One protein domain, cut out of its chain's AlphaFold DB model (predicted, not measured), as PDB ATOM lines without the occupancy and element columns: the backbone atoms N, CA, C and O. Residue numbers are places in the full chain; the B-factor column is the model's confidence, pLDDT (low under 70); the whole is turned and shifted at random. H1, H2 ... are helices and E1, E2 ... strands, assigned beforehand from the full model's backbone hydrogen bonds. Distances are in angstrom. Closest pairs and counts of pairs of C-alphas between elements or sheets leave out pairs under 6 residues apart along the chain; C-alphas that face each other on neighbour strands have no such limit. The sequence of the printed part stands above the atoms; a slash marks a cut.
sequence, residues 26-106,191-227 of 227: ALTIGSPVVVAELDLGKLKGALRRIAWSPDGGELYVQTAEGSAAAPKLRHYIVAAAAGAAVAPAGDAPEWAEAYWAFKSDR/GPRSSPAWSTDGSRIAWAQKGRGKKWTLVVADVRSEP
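What this domain is: This is residues 26 to 106 and 191 to 227 of the 227 residues of an uncharacterized protein of Acidobacteria bacterium (UniProt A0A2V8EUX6). Two sheets of four strands each stand face to face as a sandwich, their strands crossed at 35 degrees, and a helix, H2, runs across E3 at one edge of the second sheet. The long strand E8 runs through the first sheet, with E2 and then E1 along one side and E7 along the other, while the second sheet is an antiparallel meander in the order E3, E4, E5, E6. The printed part has 118 residues, with two named helices and eight named strands in the order E1, E2, H1, E3, E4, E5, E6, H2, E7, E8, and its class is mixed, helices and strands. It is compact, with a radius of gyration of the C-alphas of 14.1 A and spans of 48 by 35 by 22 A.

How they stand to each other: E1, residues 27 to 29, is the antiparallel neighbour of E8, residues 215 to 225, with N 28 and O 224 2.8 A apart. E2, residues 33 to 39, is antiparallel to E8 at 157 degrees between directions, with N 35 and O 218 2.8 A apart. E7, residues 204 to 210, forms a hairpin with E8, with N 207 and O 219 2.9 A apart. E1 and E2 lie on one side of E8 and E7 on the other side, in staggered pairing: E8 pairs with E2 over residues 215 to 220, with E7 over 216 to 222 and with E1 over 223 to 225. This branched sheet is only just strongly twisted, its C-alphas lying up to 4.1 A off the best plane. The chain changes sheets between E2 and E3, residues 46 to 52. H1, residues 40 to 43, lies in that stretch and only grazes the second sheet. E3 forms a hairpin with E4, residues 58 to 65, with N 48 and O 62 2.8 A apart. E4 forms one with E5, residues 72 to 79, with N 61 and O 76 2.8 A apart. E5 forms one with E6, residues 86 to 89, with N 77 and O 87 2.8 A apart. In this meander each strand is the antiparallel neighbour of the one before. The sheet is strongly twisted, and E3 and E6 are its edge strands. In the sandwich, two sheets face to face, the closest C-alphas of E2 and E6 are those of Ala 36 and Val 86, 7.0 A apart. E4 and E8 are apart. H2, residues 94 to 103, is on the second sheet at a height of 7.8 A, in two layers, a helix on one face of a sheet. It is over E3 and runs across the strands, at 88 degrees to E3 on the local plane; their closest C-alphas, Ala 51 and Ala 96, are 5.7 A apart. In H2 every O i to N i+4 pair is within hydrogen-bond range, while H1 is too short for such a pair.

Where its parts are: E1 begins with C-alpha 27 at (78.621, -11.675, -14.514). E2 is 17.5 A from first to last C-alpha, E3 19.0 A, E4 23.2 A and E5 23.7 A. H2 is 14.3 A long, beginning with C-alpha 94 at (94.683, -37.312, -14.912). E7 is 19.6 A and E8 32.4 A, ending with C-alpha 225 at (75.074, -13.884, -16.347). E1, H1 and E6 are shorter.

The domain as a whole: The two C-alphas farthest apart, those of Ala 70 and Pro 227, are 48.3 A apart. Residues 107 to 190 are not printed, and C-alphas 106 and 191 are 12.3 A apart across the cut. Of the links that are printed whole, E4 to E5 and E5 to E6 are short and the others tight. Residues 197 to 198 pair with residues 205 to 206 of E7. The mean pLDDT of the printed part is 82.3, and residues 67 to 70, 102 to 106, 191 to 196 and 225 to 227 are under 70.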
ATOM      1  N   ALA A  26      78.402  -8.285 -17.047       71.06
ATOM      2  CA  ALA A  26      77.113  -8.922 -16.768       71.06
ATOM      3  C   ALA A  26      77.208 -10.132 -15.814       71.06
ATOM      4  O   ALA A  26      76.187 -10.732 -15.466       71.06
ATOM      5  N   LEU A  27      78.420 -10.531 -15.402       72.50
ATOM      6  CA  LEU A  27      78.621 -11.675 -14.514       72.50
ATOM      7  C   LEU A  27      78.402 -11.280 -13.052       72.50
ATOM      8  O   LEU A  27      79.080 -10.413 -12.501       72.50
ATOM      9  N   THR A  28      77.499 -11.993 -12.391       79.69
ATOM     10  CA  THR A  28      77.251 -11.905 -10.954       79.69
ATOM     11  C   THR A  28      77.744 -13.168 -10.258       79.69
ATOM     12  O   THR A  28      77.638 -14.281 -10.780       79.69
ATOM     13  N   ILE A  29      78.308 -12.991  -9.062       81.38
ATOM     14  CA  ILE A  29      78.768 -14.089  -8.211       81.38
ATOM     15  C   ILE A  29      77.698 -14.350  -7.152       81.38
ATOM     16  O   ILE A  29      77.327 -13.452  -6.395       81.38
ATOM     17  N   GLY A  30      77.193 -15.581  -7.116       82.25
ATOM     18  CA  GLY A  30      76.230 -16.039  -6.123       82.25
ATOM     19  C   GLY A  30      76.826 -16.139  -4.717       82.25
ATOM     20  O   GLY A  30      78.031 -15.998  -4.506       82.25
ATOM     21  N   SER A  31      75.968 -16.413  -3.732       87.06
ATOM     22  CA  SER A  31      76.391 -16.577  -2.339       87.06
ATOM     23  C   SER A  31      77.438 -17.693  -2.201       87.06
ATOM     24  O   SER A  31      77.147 -18.835  -2.564       87.06
ATOM     25  N   PRO A  32      78.629 -17.404  -1.646       88.44
ATOM     26  CA  PRO A  32      79.658 -18.414  -1.452       88.44
ATOM     27  C   PRO A  32      79.227 -19.514  -0.476       88.44
ATOM     28  O   PRO A  32      78.716 -19.237   0.611       88.44
ATOM     29  N   VAL A  33      79.496 -20.764  -0.839       91.56
ATOM     30  CA  VAL A  33      79.242 -21.967  -0.045       91.56
ATOM     31  C   VAL A  33      80.567 -22.552   0.423       91.56
ATOM     32  O   VAL A  33      81.485 -22.783  -0.364       91.56
ATOM     33  N   VAL A  34      80.662 -22.828   1.723       92.25
ATOM     34  CA  VAL A  34      81.808 -23.542   2.292       92.25
ATOM     35  C   VAL A  34      81.717 -25.020   1.921       92.25
ATOM     36  O   VAL A  34      80.851 -25.745   2.411       92.25
ATOM     37  N   VAL A  35      82.641 -25.464   1.075       93.12
ATOM     38  CA  VAL A  35      82.745 -26.856   0.633       93.12
ATOM     39  C   VAL A  35      83.483 -27.690   1.667       93.12
ATOM     40  O   VAL A  35      82.976 -28.723   2.073       93.12
ATOM     41  N   ALA A  36      84.642 -27.242   2.154       93.81
ATOM     42  CA  ALA A  36      85.411 -28.004   3.139       93.81
ATOM     43  C   ALA A  36      86.306 -27.115   4.007       93.81
ATOM     44  O   ALA A  36      86.781 -26.066   3.568       93.81
ATOM     45  N   GLU A  37      86.608 -27.566   5.226       93.12
ATOM     46  CA  GLU A  37      87.719 -27.012   6.005       93.12
ATOM     47  C   GLU A  37      89.040 -27.684   5.606       93.12
ATOM     48  O   GLU A  37      89.188 -28.905   5.639       93.12
ATOM     49  N   LEU A  38      90.036 -26.864   5.282       88.75
ATOM     50  CA  LEU A  38      91.402 -27.270   4.982       88.75
ATOM     51  C   LEU A  38      92.299 -26.944   6.185       88.75
ATOM     52  O   LEU A  38      92.797 -25.828   6.340       88.75
ATOM     53  N   ASP A  39      92.535 -27.925   7.056       90.75
ATOM     54  CA  ASP A  39      93.535 -27.804   8.120       90.75
ATOM     55  C   ASP A  39      94.923 -28.132   7.556       90.75
ATOM     56  O   ASP A  39      95.338 -29.289   7.525       90.75
ATOM     57  N   LEU A  40      95.679 -27.116   7.131       85.94
ATOM     58  CA  LEU A  40      97.023 -27.300   6.567       85.94
ATOM     59  C   LEU A  40      98.040 -27.843   7.588       85.94
ATOM     60  O   LEU A  40      99.119 -28.305   7.218       85.94
ATOM     61  N   GLY A  41      97.718 -27.832   8.886       86.12
ATOM     62  CA  GLY A  41      98.496 -28.543   9.901       86.12
ATOM     63  C   GLY A  41      98.362 -30.062   9.772       86.12
ATOM     64  O   GLY A  41      99.363 -30.774   9.915       86.12
ATOM     65  N   LYS A  42      97.152 -30.539   9.458       89.69
ATOM     66  CA  LYS A  42      96.838 -31.954   9.205       89.69
ATOM     67  C   LYS A  42      97.168 -32.377   7.775       89.69
ATOM     68  O   LYS A  42      97.746 -33.442   7.592       89.69
ATOM     69  N   LEU A  43      96.860 -31.530   6.793       88.50
ATOM     70  CA  LEU A  43      97.129 -31.769   5.372       88.50
ATOM     71  C   LEU A  43      98.614 -31.594   5.011       88.50
ATOM     72  O   LEU A  43      99.049 -32.093   3.988       88.50
ATOM     73  N   LYS A  44      99.411 -30.966   5.888       84.31
ATOM     74  CA  LYS A  44     100.865 -30.758   5.757       84.31
ATOM     75  C   LYS A  44     101.259 -29.921   4.531       84.31
ATOM     76  O   LYS A  44     100.908 -30.203   3.392       84.31
ATOM     77  N   GLY A  45     102.074 -28.899   4.768       81.75
ATOM     78  CA  GLY A  45     102.561 -28.019   3.708       81.75
ATOM     79  C   GLY A  45     101.608 -26.874   3.360       81.75
ATOM     80  O   GLY A  45     100.565 -26.678   3.984       81.75
ATOM     81  N   ALA A  46     102.020 -26.069   2.387       81.69
ATOM     82  CA  ALA A  46     101.262 -24.930   1.889       81.69
ATOM     83  C   ALA A  46     100.348 -25.357   0.738       81.69
ATOM     84  O   ALA A  46     100.740 -26.174  -0.094       81.69
ATOM     85  N   LEU A  47      99.146 -24.785   0.674       80.94
ATOM     86  CA  LEU A  47      98.245 -24.960  -0.461       80.94
ATOM     87  C   LEU A  47      98.916 -24.468  -1.753       80.94
ATOM     88  O   LEU A  47      99.459 -23.363  -1.780       80.94
ATOM     89  N   ARG A  48      98.867 -25.282  -2.811       79.25
ATOM     90  CA  ARG A  48      99.549 -25.012  -4.086       79.25
ATOM     91  C   ARG A  48      98.615 -25.026  -5.289       79.25
ATOM     92  O   ARG A  48      98.733 -24.150  -6.139       79.25
ATOM     93  N   ARG A  49      97.704 -26.000  -5.373       84.38
ATOM     94  CA  ARG A  49      96.792 -26.157  -6.514       84.38
ATOM     95  C   ARG A  49      95.366 -26.450  -6.055       84.38
ATOM     96  O   ARG A  49      95.176 -27.175  -5.083       84.38
ATOM     97  N   ILE A  50      94.401 -25.906  -6.794       86.19
ATOM     98  CA  ILE A  50      92.988 -26.292  -6.790       86.19
ATOM     99  C   ILE A  50      92.573 -26.513  -8.251       86.19
ATOM    100  O   ILE A  50      92.832 -25.642  -9.087       86.19
ATOM    101  N   ALA A  51      91.964 -27.656  -8.559       87.12
ATOM    102  CA  ALA A  51      91.443 -27.988  -9.887       87.12
ATOM    103  C   ALA A  51      90.043 -28.593  -9.795       87.12
ATOM    104  O   ALA A  51      89.742 -29.271  -8.820       87.12
ATOM    105  N   TRP A  52      89.218 -28.364 -10.813       87.56
ATOM    106  CA  TRP A  52      87.897 -28.979 -10.931       87.56
ATOM    107  C   TRP A  52      87.974 -30.279 -11.720       87.56
ATOM    108  O   TRP A  52      88.719 -30.365 -12.699       87.56
ATOM    109  N   SER A  53      87.176 -31.266 -11.320       90.56
ATOM    110  CA  SER A  53      86.870 -32.399 -12.184       90.56
ATOM    111  C   SER A  53      86.058 -31.938 -13.406       90.56
ATOM    112  O   SER A  53      85.388 -30.901 -13.350       90.56
ATOM    113  N   PRO A  54      86.084 -32.679 -14.528       85.56
ATOM    114  CA  PRO A  54      85.407 -32.266 -15.758       85.56
ATOM    115  C   PRO A  54      83.889 -32.100 -15.606       85.56
ATOM    116  O   PRO A  54      83.310 -31.210 -16.218       85.56
ATOM    117  N   ASP A  55      83.268 -32.923 -14.760       86.38
ATOM    118  CA  ASP A  55      81.844 -32.867 -14.403       86.38
ATOM    119  C   ASP A  55      81.522 -31.794 -13.344       86.38
ATOM    120  O   ASP A  55      80.360 -31.547 -13.023       86.38
ATOM    121  N   GLY A  56      82.548 -31.161 -12.769       85.69
ATOM    122  CA  GLY A  56      82.424 -30.213 -11.670       85.69
ATOM    123  C   GLY A  56      81.861 -30.826 -10.379       85.69
ATOM    124  O   GLY A  56      81.329 -30.099  -9.537       85.69
ATOM    125  N   GLY A  57      81.909 -32.149 -10.227       91.38
ATOM    126  CA  GLY A  57      81.481 -32.852  -9.017       91.38
ATOM    127  C   GLY A  57      82.538 -32.851  -7.913       91.38
ATOM    128  O   GLY A  57      82.199 -32.977  -6.737       91.38
ATOM    129  N   GLU A  58      83.807 -32.659  -8.266       94.81
ATOM    130  CA  GLU A  58      84.947 -32.785  -7.366       94.81
ATOM    131  C   GLU A  58      85.967 -31.655  -7.554       94.81
ATOM    132  O   GLU A  58      86.093 -31.022  -8.605       94.81
ATOM    133  N   LEU A  59      86.734 -31.430  -6.493       92.19
ATOM    134  CA  LEU A  59      87.863 -30.525  -6.426       92.19
ATOM    135  C   LEU A  59      89.110 -31.310  -6.034       92.19
ATOM    136  O   LEU A  59      89.170 -31.935  -4.974       92.19
ATOM    137  N   TYR A  60      90.138 -31.225  -6.868       93.69
ATOM    138  CA  TYR A  60      91.484 -31.653  -6.527       93.69
ATOM    139  C   TYR A  60      92.205 -30.533  -5.787       93.69
ATOM    140  O   TYR A  60      92.212 -29.384  -6.234       93.69
ATOM    141  N   VAL A  61      92.854 -30.876  -4.678       90.88
ATOM    142  CA  VAL A  61      93.666 -29.967  -3.872       90.88
ATOM    143  C   VAL A  61      95.075 -30.537  -3.733       90.88
ATOM    144  O   VAL A  61      95.258 -31.693  -3.355       90.88
ATOM    145  N   GLN A  62      96.085 -29.705  -3.990       90.88
ATOM    146  CA  GLN A  62      97.489 -30.050  -3.773       90.88
ATOM    147  C   GLN A  62      98.096 -29.183  -2.680       90.88
ATOM    148  O   GLN A  62      97.960 -27.954  -2.716       90.88
ATOM    149  N   THR A  63      98.851 -29.799  -1.776       88.44
ATOM    150  CA  THR A  63      99.749 -29.080  -0.868       88.44
ATOM    151  C   THR A  63     101.205 -29.452  -1.133       88.44
ATOM    152  O   THR A  63     101.508 -30.489  -1.721       88.44
ATOM    153  N   ALA A  64     102.116 -28.568  -0.737       84.56
ATOM    154  CA  ALA A  64     103.553 -28.739  -0.889       84.56
ATOM    155  C   ALA A  64     104.269 -28.498   0.444       84.56
ATOM    156  O   ALA A  64     104.115 -27.448   1.070       84.56
ATOM    157  N   GLU A  65     105.064 -29.471   0.872       84.56
ATOM    158  CA  GLU A  65     105.920 -29.417   2.056       84.56
ATOM    159  C   GLU A  65     107.395 -29.309   1.639       84.56
ATOM    160  O   GLU A  65     107.792 -29.841   0.606       84.56
ATOM    161  N   GLY A  66     108.228 -28.646   2.441       74.69
ATOM    162  CA  GLY A  66     109.660 -28.510   2.157       74.69
ATOM    163  C   GLY A  66     110.010 -27.290   1.301       74.69
ATOM    164  O   GLY A  66     109.292 -26.290   1.304       74.69
ATOM    165  N   SER A  67     111.161 -27.341   0.627       69.69
ATOM    166  CA  SER A  67     111.686 -26.206  -0.139       69.69
ATOM    167  C   SER A  67     111.006 -26.074  -1.502       69.69
ATOM    168  O   SER A  67     110.511 -27.044  -2.071       69.69
ATOM    169  N   ALA A  68     111.019 -24.864  -2.063       58.91
ATOM    170  CA  ALA A  68     110.444 -24.608  -3.382       58.91
ATOM    171  C   ALA A  68     111.137 -25.394  -4.514       58.91
ATOM    172  O   ALA A  68     110.481 -25.710  -5.505       58.91
ATOM    173  N   ALA A  69     112.423 -25.728  -4.352       58.56
ATOM    174  CA  ALA A  69     113.220 -26.452  -5.344       58.56
ATOM    175  C   ALA A  69     112.912 -27.960  -5.394       58.56
ATOM    176  O   ALA A  69     113.031 -28.572  -6.450       58.56
ATOM    177  N   ALA A  70     112.507 -28.555  -4.269       69.88
ATOM    178  CA  ALA A  70     112.158 -29.972  -4.177       69.88
ATOM    179  C   ALA A  70     110.986 -30.178  -3.200       69.88
ATOM    180  O   ALA A  70     111.168 -30.727  -2.106       69.88
ATOM    181  N   PRO A  71     109.780 -29.697  -3.550       81.38
ATOM    182  CA  PRO A  71     108.628 -29.805  -2.676       81.38
ATOM    183  C   PRO A  71     108.120 -31.247  -2.632       81.38
ATOM    184  O   PRO A  71     107.935 -31.892  -3.663       81.38
ATOM    185  N   LYS A  72     107.800 -31.732  -1.434       88.88
ATOM    186  CA  LYS A  72     107.021 -32.954  -1.258       88.88
ATOM    187  C   LYS A  72     105.545 -32.632  -1.463       88.88
ATOM    188  O   LYS A  72     104.951 -31.910  -0.661       88.88
ATOM    189  N   LEU A  73     104.973 -33.164  -2.535       90.31
ATOM    190  CA  LEU A  73     103.580 -32.927  -2.902       90.31
ATOM    191  C   LEU A  73     102.644 -33.881  -2.152       90.31
ATOM    192  O   LEU A  73     102.987 -35.030  -1.864       90.31
ATOM    193  N   ARG A  74     101.462 -33.378  -1.799       93.25
ATOM    194  CA  ARG A  74     100.348 -34.155  -1.248       93.25
ATOM    195  C   ARG A  74      99.100 -33.861  -2.056       93.25
ATOM    196  O   ARG A  74      98.889 -32.722  -2.473       93.25
ATOM    197  N   HIS A  75      98.286 -34.886  -2.242       95.19
ATOM    198  CA  HIS A  75      97.166 -34.895  -3.169       95.19
ATOM    199  C   HIS A  75      95.886 -35.187  -2.390       95.19
ATOM    200  O   HIS A  75      95.872 -36.062  -1.523       95.19
ATOM    201  N   TYR A  76      94.826 -34.438  -2.678       95.81
ATOM    202  CA  TYR A  76      93.538 -34.560  -2.005       95.81
ATOM    203  C   TYR A  76      92.389 -34.384  -2.992       95.81
ATOM    204  O   TYR A  76      92.505 -33.599  -3.934       95.81
ATOM    205  N   ILE A  77      91.279 -35.072  -2.734       96.69
ATOM    206  CA  ILE A  77      90.008 -34.931  -3.449       96.69
ATOM    207  C   ILE A  77      88.936 -34.500  -2.457       96.69
ATOM    208  O   ILE A  77      88.875 -34.986  -1.324       96.69
ATOM    209  N   VAL A  78      88.107 -33.559  -2.883       96.12
ATOM    210  CA  VAL A  78      86.996 -33.010  -2.113       96.12
ATOM    211  C   VAL A  78      85.775 -32.996  -3.021       96.12
ATOM    212  O   VAL A  78      85.844 -32.443  -4.112       96.12
ATOM    213  N   ALA A  79      84.650 -33.563  -2.591       96.38
ATOM    214  CA  ALA A  79      83.401 -33.387  -3.332       96.38
ATOM    215  C   ALA A  79      83.020 -31.897  -3.346       96.38
ATOM    216  O   ALA A  79      83.158 -31.215  -2.333       96.38
ATOM    217  N   ALA A  80      82.500 -31.382  -4.458       90.94
ATOM    218  CA  ALA A  80      82.056 -29.996  -4.596       90.94
ATOM    219  C   ALA A  80      80.682 -29.750  -3.937       90.94
ATOM    220  O   ALA A  80      79.798 -29.116  -4.511       90.94
ATOM    221  N   ALA A  81      80.502 -30.279  -2.727       91.19
ATOM    222  CA  ALA A  81      79.293 -30.200  -1.921       91.19
ATOM    223  C   ALA A  81      79.602 -29.563  -0.560       91.19
ATOM    224  O   ALA A  81      80.721 -29.652  -0.054       91.19
ATOM    225  N   ALA A  82      78.607 -28.916   0.047       91.31
ATOM    226  CA  ALA A  82      78.785 -28.252   1.334       91.31
ATOM    227  C   ALA A  82      79.204 -29.245   2.435       91.31
ATOM    228  O   ALA A  82      78.570 -30.285   2.614       91.31
ATOM    229  N   GLY A  83      80.247 -28.906   3.193       90.75
ATOM    230  CA  GLY A  83      80.749 -29.735   4.295       90.75
ATOM    231  C   GLY A  83      81.382 -31.069   3.875       90.75
ATOM    232  O   GLY A  83      81.432 -31.997   4.682       90.75
ATOM    233  N   ALA A  84      81.853 -31.185   2.634       94.38
ATOM    234  CA  ALA A  84      82.536 -32.365   2.129       94.38
ATOM    235  C   ALA A  84      83.823 -32.687   2.908       94.38
ATOM    236  O   ALA A  84      84.560 -31.811   3.374       94.38
ATOM    237  N   ALA A  85      84.116 -33.983   3.013       93.50
ATOM    238  CA  ALA A  85      85.362 -34.466   3.589       93.50
ATOM    239  C   ALA A  85      86.529 -34.286   2.608       93.50
ATOM    240  O   ALA A  85      86.381 -34.446   1.398       93.50
ATOM    241  N   VAL A  86      87.714 -34.009   3.156       95.62
ATOM    242  CA  VAL A  86      88.964 -33.957   2.393       95.62
ATOM    243  C   VAL A  86      89.589 -35.348   2.393       95.62
ATOM    244  O   VAL A  86      90.136 -35.784   3.409       95.62
ATOM    245  N   ALA A  87      89.493 -36.056   1.270       95.50
ATOM    246  CA  ALA A  87      90.032 -37.400   1.118       95.50
ATOM    247  C   ALA A  87      91.469 -37.349   0.569       95.50
ATOM    248  O   ALA A  87      91.723 -36.619  -0.389       95.50
ATOM    249  N   PRO A  88      92.433 -38.093   1.142       94.81
ATOM    250  CA  PRO A  88      93.763 -38.208   0.558       94.81
ATOM    251  C   PRO A  88      93.704 -38.978  -0.765       94.81
ATOM    252  O   PRO A  88      93.027 -39.998  -0.869       94.81
ATOM    253  N   ALA A  89      94.466 -38.514  -1.748       93.44
ATOM    254  CA  ALA A  89      94.746 -39.229  -2.985       93.44
ATOM    255  C   ALA A  89      96.217 -39.659  -3.016       93.44
ATOM    256  O   ALA A  89      97.075 -39.010  -2.413       93.44
ATOM    257  N   GLY A  90      96.499 -40.772  -3.700       91.44
ATOM    258  CA  GLY A  90      97.871 -41.246  -3.903       91.44
ATOM    259  C   GLY A  90      98.679 -40.277  -4.764       91.44
ATOM    260  O   GLY A  90      99.760 -39.865  -4.361       91.44
ATOM    261  N   ASP A  91      98.085 -39.851  -5.880       93.31
ATOM    262  CA  ASP A  91      98.674 -38.959  -6.878       93.31
ATOM    263  C   ASP A  91      97.626 -37.971  -7.418       93.31
ATOM    264  O   ASP A  91      96.462 -37.972  -7.002       93.31
ATOM    265  N   ALA A  92      98.040 -37.078  -8.323       90.88
ATOM    266  CA  ALA A  92      97.111 -36.206  -9.031       90.88
ATOM    267  C   ALA A  92      96.292 -37.035 -10.037       90.88
ATOM    268  O   ALA A  92      96.883 -37.783 -10.818       90.88
ATOM    269  N   PRO A  93      94.954 -36.908 -10.054       93.50
ATOM    270  CA  PRO A  93      94.150 -37.494 -11.118       93.50
ATOM    271  C   PRO A  93      94.540 -36.928 -12.483       93.50
ATOM    272  O   PRO A  93      94.900 -35.754 -12.591       93.50
ATOM    273  N   GLU A  94      94.375 -37.726 -13.537       90.69
ATOM    274  CA  GLU A  94      94.683 -37.312 -14.912       90.69
ATOM    275  C   GLU A  94      93.957 -36.015 -15.303       90.69
ATOM    276  O   GLU A  94      94.555 -35.099 -15.867       90.69
ATOM    277  N   TRP A  95      92.689 -35.878 -14.911       87.62
ATOM    278  CA  TRP A  95      91.907 -34.671 -15.174       87.62
ATOM    279  C   TRP A  95      92.430 -33.432 -14.441       87.62
ATOM    280  O   TRP A  95      92.250 -32.318 -14.926       87.62
ATOM    281  N   ALA A  96      93.094 -33.593 -13.293       88.06
ATOM    282  CA  ALA A  96      93.674 -32.469 -12.569       88.06
ATOM    283  C   ALA A  96      94.925 -31.960 -13.292       88.06
ATOM    284  O   ALA A  96      95.112 -30.749 -13.413       88.06
ATOM    285  N   GLU A  97      95.751 -32.864 -13.820       84.88
ATOM    286  CA  GLU A  97      96.882 -32.482 -14.670       84.88
ATOM    287  C   GLU A  97      96.399 -31.853 -15.982       84.88
ATOM    288  O   GLU A  97      96.912 -30.806 -16.368       84.88
ATOM    289  N   ALA A  98      95.347 -32.393 -16.609       80.81
ATOM    290  CA  ALA A  98      94.730 -31.791 -17.794       80.81
ATOM    291  C   ALA A  98      94.181 -30.378 -17.514       80.81
ATOM    292  O   ALA A  98      94.412 -29.454 -18.292       80.81
ATOM    293  N   TYR A  99      93.523 -30.179 -16.368       79.94
ATOM    294  CA  TYR A  99      93.049 -28.867 -15.921       79.94
ATOM    295  C   TYR A  99      94.199 -27.863 -15.747       79.94
ATOM    296  O   TYR A  99      94.082 -26.692 -16.116       79.94
ATOM    297  N   TRP A 100      95.331 -28.297 -15.190       77.62
ATOM    298  CA  TRP A 100      96.496 -27.429 -15.026       77.62
ATOM    299  C   TRP A 100      97.252 -27.197 -16.325       77.62
ATOM    300  O   TRP A 100      97.740 -26.087 -16.517       77.62
ATOM    301  N   ALA A 101      97.306 -28.172 -17.231       74.31
ATOM    302  CA  ALA A 101      97.827 -27.977 -18.579       74.31
ATOM    303  C   ALA A 101      97.016 -26.900 -19.314       74.31
ATOM    304  O   ALA A 101      97.597 -25.931 -19.787       74.31
ATOM    305  N   PHE A 102      95.684 -26.993 -19.269       67.88
ATOM    306  CA  PHE A 102      94.757 -25.980 -19.787       67.88
ATOM    307  C   PHE A 102      95.000 -24.590 -19.182       67.88
ATOM    308  O   PHE A 102      95.081 -23.594 -19.896       67.88
ATOM    309  N   LYS A 103      95.175 -24.496 -17.858       67.31
ATOM    310  CA  LYS A 103      95.480 -23.216 -17.195       67.31
ATOM    311  C   LYS A 103      96.850 -22.654 -17.541       67.31
ATOM    312  O   LYS A 103      97.044 -21.446 -17.474       67.31
ATOM    313  N   SER A 104      97.807 -23.518 -17.829       66.81
ATOM    314  CA  SER A 104      99.191 -23.141 -18.110       66.81
ATOM    315  C   SER A 104      99.449 -22.949 -19.599       66.81
ATOM    316  O   SER A 104     100.593 -22.699 -19.977       66.81
ATOM    317  N   ASP A 105      98.418 -23.117 -20.431       63.78
ATOM    318  CA  ASP A 105      98.531 -23.021 -21.875       63.78
ATOM    319  C   ASP A 105      99.020 -21.623 -22.272       63.78
ATOM    320  O   ASP A 105      98.763 -20.617 -21.608       63.78
ATOM    321  N   ARG A 106      99.768 -21.556 -23.365       68.62
ATOM    322  CA  ARG A 106     100.214 -20.302 -23.959       68.62
ATOM    323  C   ARG A 106      99.040 -19.522 -24.550       68.62
ATOM    324  O   ARG A 106      99.082 -18.294 -24.559       68.62
ATOM    325  N   GLY A 191      93.415 -17.486 -15.879       57.59
ATOM    326  CA  GLY A 191      92.812 -17.463 -14.551       57.59
ATOM    327  C   GLY A 191      93.801 -17.017 -13.458       57.59
ATOM    328  O   GLY A 191      95.011 -17.197 -13.583       57.59
ATOM    329  N   PRO A 192      93.307 -16.384 -12.382       41.38
ATOM    330  CA  PRO A 192      94.152 -15.673 -11.427       41.38
ATOM    331  C   PRO A 192      95.092 -16.589 -10.626       41.38
ATOM    332  O   PRO A 192      94.773 -17.733 -10.278       41.38
ATOM    333  N   ARG A 193      96.271 -16.041 -10.302       39.12
ATOM    334  CA  ARG A 193      97.299 -16.671  -9.464       39.12
ATOM    335  C   ARG A 193      96.719 -16.924  -8.069       39.12
ATOM    336  O   ARG A 193      96.257 -16.001  -7.409       39.12
ATOM    337  N   SER A 194      96.756 -18.184  -7.630       44.22
ATOM    338  CA  SER A 194      96.165 -18.667  -6.371       44.22
ATOM    339  C   SER A 194      94.679 -18.324  -6.190       44.22
ATOM    340  O   SER A 194      94.317 -17.567  -5.299       44.22
ATOM    341  N   SER A 195      93.813 -18.991  -6.954       55.50
ATOM    342  CA  SER A 195      92.348 -18.864  -6.873       55.50
ATOM    343  C   SER A 195      91.779 -17.525  -7.385       55.50
ATOM    344  O   SER A 195      92.436 -16.495  -7.271       55.50
ATOM    345  N   PRO A 196      90.525 -17.506  -7.881       66.56
ATOM    346  CA  PRO A 196      89.614 -18.641  -8.067       66.56
ATOM    347  C   PRO A 196      89.961 -19.619  -9.208       66.56
ATOM    348  O   PRO A 196      90.443 -19.256 -10.278       66.56
ATOM    349  N   ALA A 197      89.698 -20.900  -8.961       78.25
ATOM    350  CA  ALA A 197      89.624 -21.967  -9.943       78.25
ATOM    351  C   ALA A 197      88.215 -22.019 -10.542       78.25
ATOM    352  O   ALA A 197      87.252 -22.265  -9.823       78.25
ATOM    353  N   TRP A 198      88.099 -21.796 -11.845       79.44
ATOM    354  CA  TRP A 198      86.838 -21.900 -12.579       79.44
ATOM    355  C   TRP A 198      86.516 -23.357 -12.897       79.44
ATOM    356  O   TRP A 198      87.439 -24.113 -13.222       79.44
ATOM    357  N   SER A 199      85.246 -23.741 -12.784       80.38
ATOM    358  CA  SER A 199      84.744 -25.012 -13.301       80.38
ATOM    359  C   SER A 199      84.830 -25.028 -14.826       80.38
ATOM    360  O   SER A 199      84.846 -23.979 -15.469       80.38
ATOM    361  N   THR A 200      84.907 -26.221 -15.414       76.50
ATOM    362  CA  THR A 200      85.089 -26.402 -16.867       76.50
ATOM    363  C   THR A 200      83.984 -25.741 -17.695       76.50
ATOM    364  O   THR A 200      84.237 -25.242 -18.785       76.50
ATOM    365  N   ASP A 201      82.764 -25.709 -17.162       72.69
ATOM    366  CA  ASP A 201      81.580 -25.089 -17.764       72.69
ATOM    367  C   ASP A 201      81.451 -23.581 -17.469       72.69
ATOM    368  O   ASP A 201      80.500 -22.947 -17.915       72.69
ATOM    369  N   GLY A 202      82.374 -23.002 -16.694       75.19
ATOM    370  CA  GLY A 202      82.360 -21.591 -16.307       75.19
ATOM    371  C   GLY A 202      81.249 -21.197 -15.325       75.19
ATOM    372  O   GLY A 202      81.147 -20.024 -14.975       75.19
ATOM    373  N   SER A 203      80.433 -22.145 -14.856       80.56
ATOM    374  CA  SER A 203      79.275 -21.863 -13.998       80.56
ATOM    375  C   SER A 203      79.636 -21.647 -12.531       80.56
ATOM    376  O   SER A 203      78.808 -21.162 -11.763       80.56
ATOM    377  N   ARG A 204      80.849 -22.019 -12.109       83.88
ATOM    378  CA  ARG A 204      81.289 -21.964 -10.713       83.88
ATOM    379  C   ARG A 204      82.747 -21.548 -10.584       83.88
ATOM    380  O   ARG A 204      83.598 -21.853 -11.417       83.88
ATOM    381  N   ILE A 205      83.048 -20.910  -9.462       83.94
ATOM    382  CA  ILE A 205      84.402 -20.571  -9.030       83.94
ATOM    383  C   ILE A 205      84.693 -21.189  -7.665       83.94
ATOM    384  O   ILE A 205      83.850 -21.153  -6.779       83.94
ATOM    385  N   ALA A 206      85.899 -21.727  -7.479       84.62
ATOM    386  CA  ALA A 206      86.391 -22.282  -6.222       84.62
ATOM    387  C   ALA A 206      87.631 -21.525  -5.738       84.62
ATOM    388  O   ALA A 206      88.548 -21.276  -6.515       84.62
ATOM    389  N   TRP A 207      87.724 -21.196  -4.455       80.94
ATOM    390  CA  TRP A 207      88.922 -20.587  -3.876       80.94
ATOM    391  C   TRP A 207      89.149 -21.045  -2.446       80.94
ATOM    392  O   TRP A 207      88.224 -21.447  -1.745       80.94
ATOM    393  N   ALA A 208      90.399 -20.967  -1.997       83.31
ATOM    394  CA  ALA A 208      90.712 -21.158  -0.591       83.31
ATOM    395  C   ALA A 208      90.794 -19.808   0.122       83.31
ATOM    396  O   ALA A 208      91.582 -18.936  -0.247       83.31
ATOM    397  N   GLN A 209      90.011 -19.653   1.179       80.62
ATOM    398  CA  GLN A 209      90.026 -18.489   2.045       80.62
ATOM    399  C   GLN A 209      90.854 -18.792   3.293       80.62
ATOM    400  O   GLN A 209      90.664 -19.812   3.959       80.62
ATOM    401  N   LYS A 210      91.801 -17.911   3.615       79.31
ATOM    402  CA  LYS A 210      92.637 -18.069   4.804       79.31
ATOM    403  C   LYS A 210      91.840 -17.706   6.056       79.31
ATOM    404  O   LYS A 210      91.349 -16.588   6.177       79.31
ATOM    405  N   GLY A 211      91.757 -18.643   6.995       75.19
ATOM    406  CA  GLY A 211      91.227 -18.419   8.336       75.19
ATOM    407  C   GLY A 211      92.334 -18.080   9.340       75.19
ATOM    408  O   GLY A 211      93.394 -17.549   8.999       75.19
ATOM    409  N   ARG A 212      92.110 -18.405  10.618       81.12
ATOM    410  CA  ARG A 212      93.132 -18.227  11.663       81.12
ATOM    411  C   ARG A 212      94.195 -19.329  11.591       81.12
ATOM    412  O   ARG A 212      93.887 -20.520  11.581       81.12
ATOM    413  N   GLY A 213      95.465 -18.929  11.624       82.25
ATOM    414  CA  GLY A 213      96.599 -19.855  11.669       82.25
ATOM    415  C   GLY A 213      96.703 -20.733  10.418       82.25
ATOM    416  O   GLY A 213      96.836 -20.222   9.307       82.25
ATOM    417  N   LYS A 214      96.681 -22.060  10.612       82.25
ATOM    418  CA  LYS A 214      96.765 -23.070   9.538       82.25
ATOM    419  C   LYS A 214      95.400 -23.531   9.017       82.25
ATOM    420  O   LYS A 214      95.358 -24.412   8.163       82.25
ATOM    421  N   LYS A 215      94.303 -22.957   9.516       87.00
ATOM    422  CA  LYS A 215      92.955 -23.268   9.042       87.00
ATOM    423  C   LYS A 215      92.615 -22.421   7.827       87.00
ATOM    424  O   LYS A 215      92.723 -21.197   7.871       87.00
ATOM    425  N   TRP A 216      92.207 -23.088   6.769       89.19
ATOM    426  CA  TRP A 216      91.705 -22.501   5.540       89.19
ATOM    427  C   TRP A 216      90.334 -23.091   5.246       89.19
ATOM    428  O   TRP A 216      89.978 -24.149   5.763       89.19
ATOM    429  N   THR A 217      89.575 -22.416   4.403       88.19
ATOM    430  CA  THR A 217      88.249 -22.857   3.992       88.19
ATOM    431  C   THR A 217      88.220 -22.916   2.479       88.19
ATOM    432  O   THR A 217      88.553 -21.932   1.825       88.19
ATOM    433  N   LEU A 218      87.863 -24.067   1.921       87.31
ATOM    434  CA  LEU A 218      87.578 -24.210   0.503       87.31
ATOM    435  C   LEU A 218      86.143 -23.748   0.262       87.31
ATOM    436  O   LEU A 218      85.208 -24.263   0.878       87.31
ATOM    437  N   VAL A 219      85.991 -22.760  -0.605       86.50
ATOM    438  CA  VAL A 219      84.730 -22.075  -0.879       86.50
ATOM    439  C   VAL A 219      84.424 -22.190  -2.364       86.50
ATOM    440  O   VAL A 219      85.342 -22.119  -3.181       86.50
ATOM    441  N   VAL A 220      83.150 -22.362  -2.701       88.75
ATOM    442  CA  VAL A 220      82.638 -22.337  -4.074       88.75
ATOM    443  C   VAL A 220      81.525 -21.303  -4.185       88.75
ATOM    444  O   VAL A 220      80.713 -21.186  -3.274       88.75
ATOM    445  N   ALA A 221      81.457 -20.575  -5.294       86.19
ATOM    446  CA  ALA A 221      80.301 -19.755  -5.641       86.19
ATOM    447  C   ALA A 221      79.869 -20.013  -7.081       86.19
ATOM    448  O   ALA A 221      80.706 -20.256  -7.953       86.19
ATOM    449  N   ASP A 222      78.563 -19.922  -7.309       87.88
ATOM    450  CA  ASP A 222      77.991 -19.918  -8.650       87.88
ATOM    451  C   ASP A 222      78.311 -18.600  -9.358       87.88
ATOM    452  O   ASP A 222      78.368 -17.537  -8.739       87.88
ATOM    453  N   VAL A 223      78.453 -18.673 -10.672       82.31
ATOM    454  CA  VAL A 223      78.592 -17.541 -11.578       82.31
ATOM    455  C   VAL A 223      77.382 -17.537 -12.498       82.31
ATOM    456  O   VAL A 223      77.046 -18.552 -13.107       82.31
ATOM    457  N   ARG A 224      76.697 -16.398 -12.579       80.38
ATOM    458  CA  ARG A 224      75.493 -16.228 -13.398       80.38
ATOM    459  C   ARG A 224      75.654 -14.989 -14.262       80.38
ATOM    460  O   ARG A 224      76.045 -13.947 -13.745       80.38
ATOM    461  N   SER A 225      75.326 -15.080 -15.544       65.38
ATOM    462  CA  SER A 225      75.074 -13.884 -16.347       65.38
ATOM    463  C   SER A 225      73.640 -13.423 -16.093       65.38
ATOM    464  O   SER A 225      72.721 -14.243 -16.178       65.38
ATOM    465  N   GLU A 226      73.436 -12.145 -15.777       57.03
ATOM    466  CA  GLU A 226      72.095 -11.574 -15.934       57.03
ATOM    467  C   GLU A 226      71.694 -11.625 -17.426       57.03
ATOM    468  O   GLU A 226      72.570 -11.505 -18.288       57.03
ATOM    469  N   PRO A 227      70.416 -11.909 -17.742       52.25
ATOM    470  CA  PRO A 227      69.910 -11.908 -19.113       52.25
ATOM    471  C   PRO A 227      69.847 -10.508 -19.736       52.25
ATOM    472  O   PRO A 227      69.640  -9.525 -18.990       52.25
TER     473      PRO A 227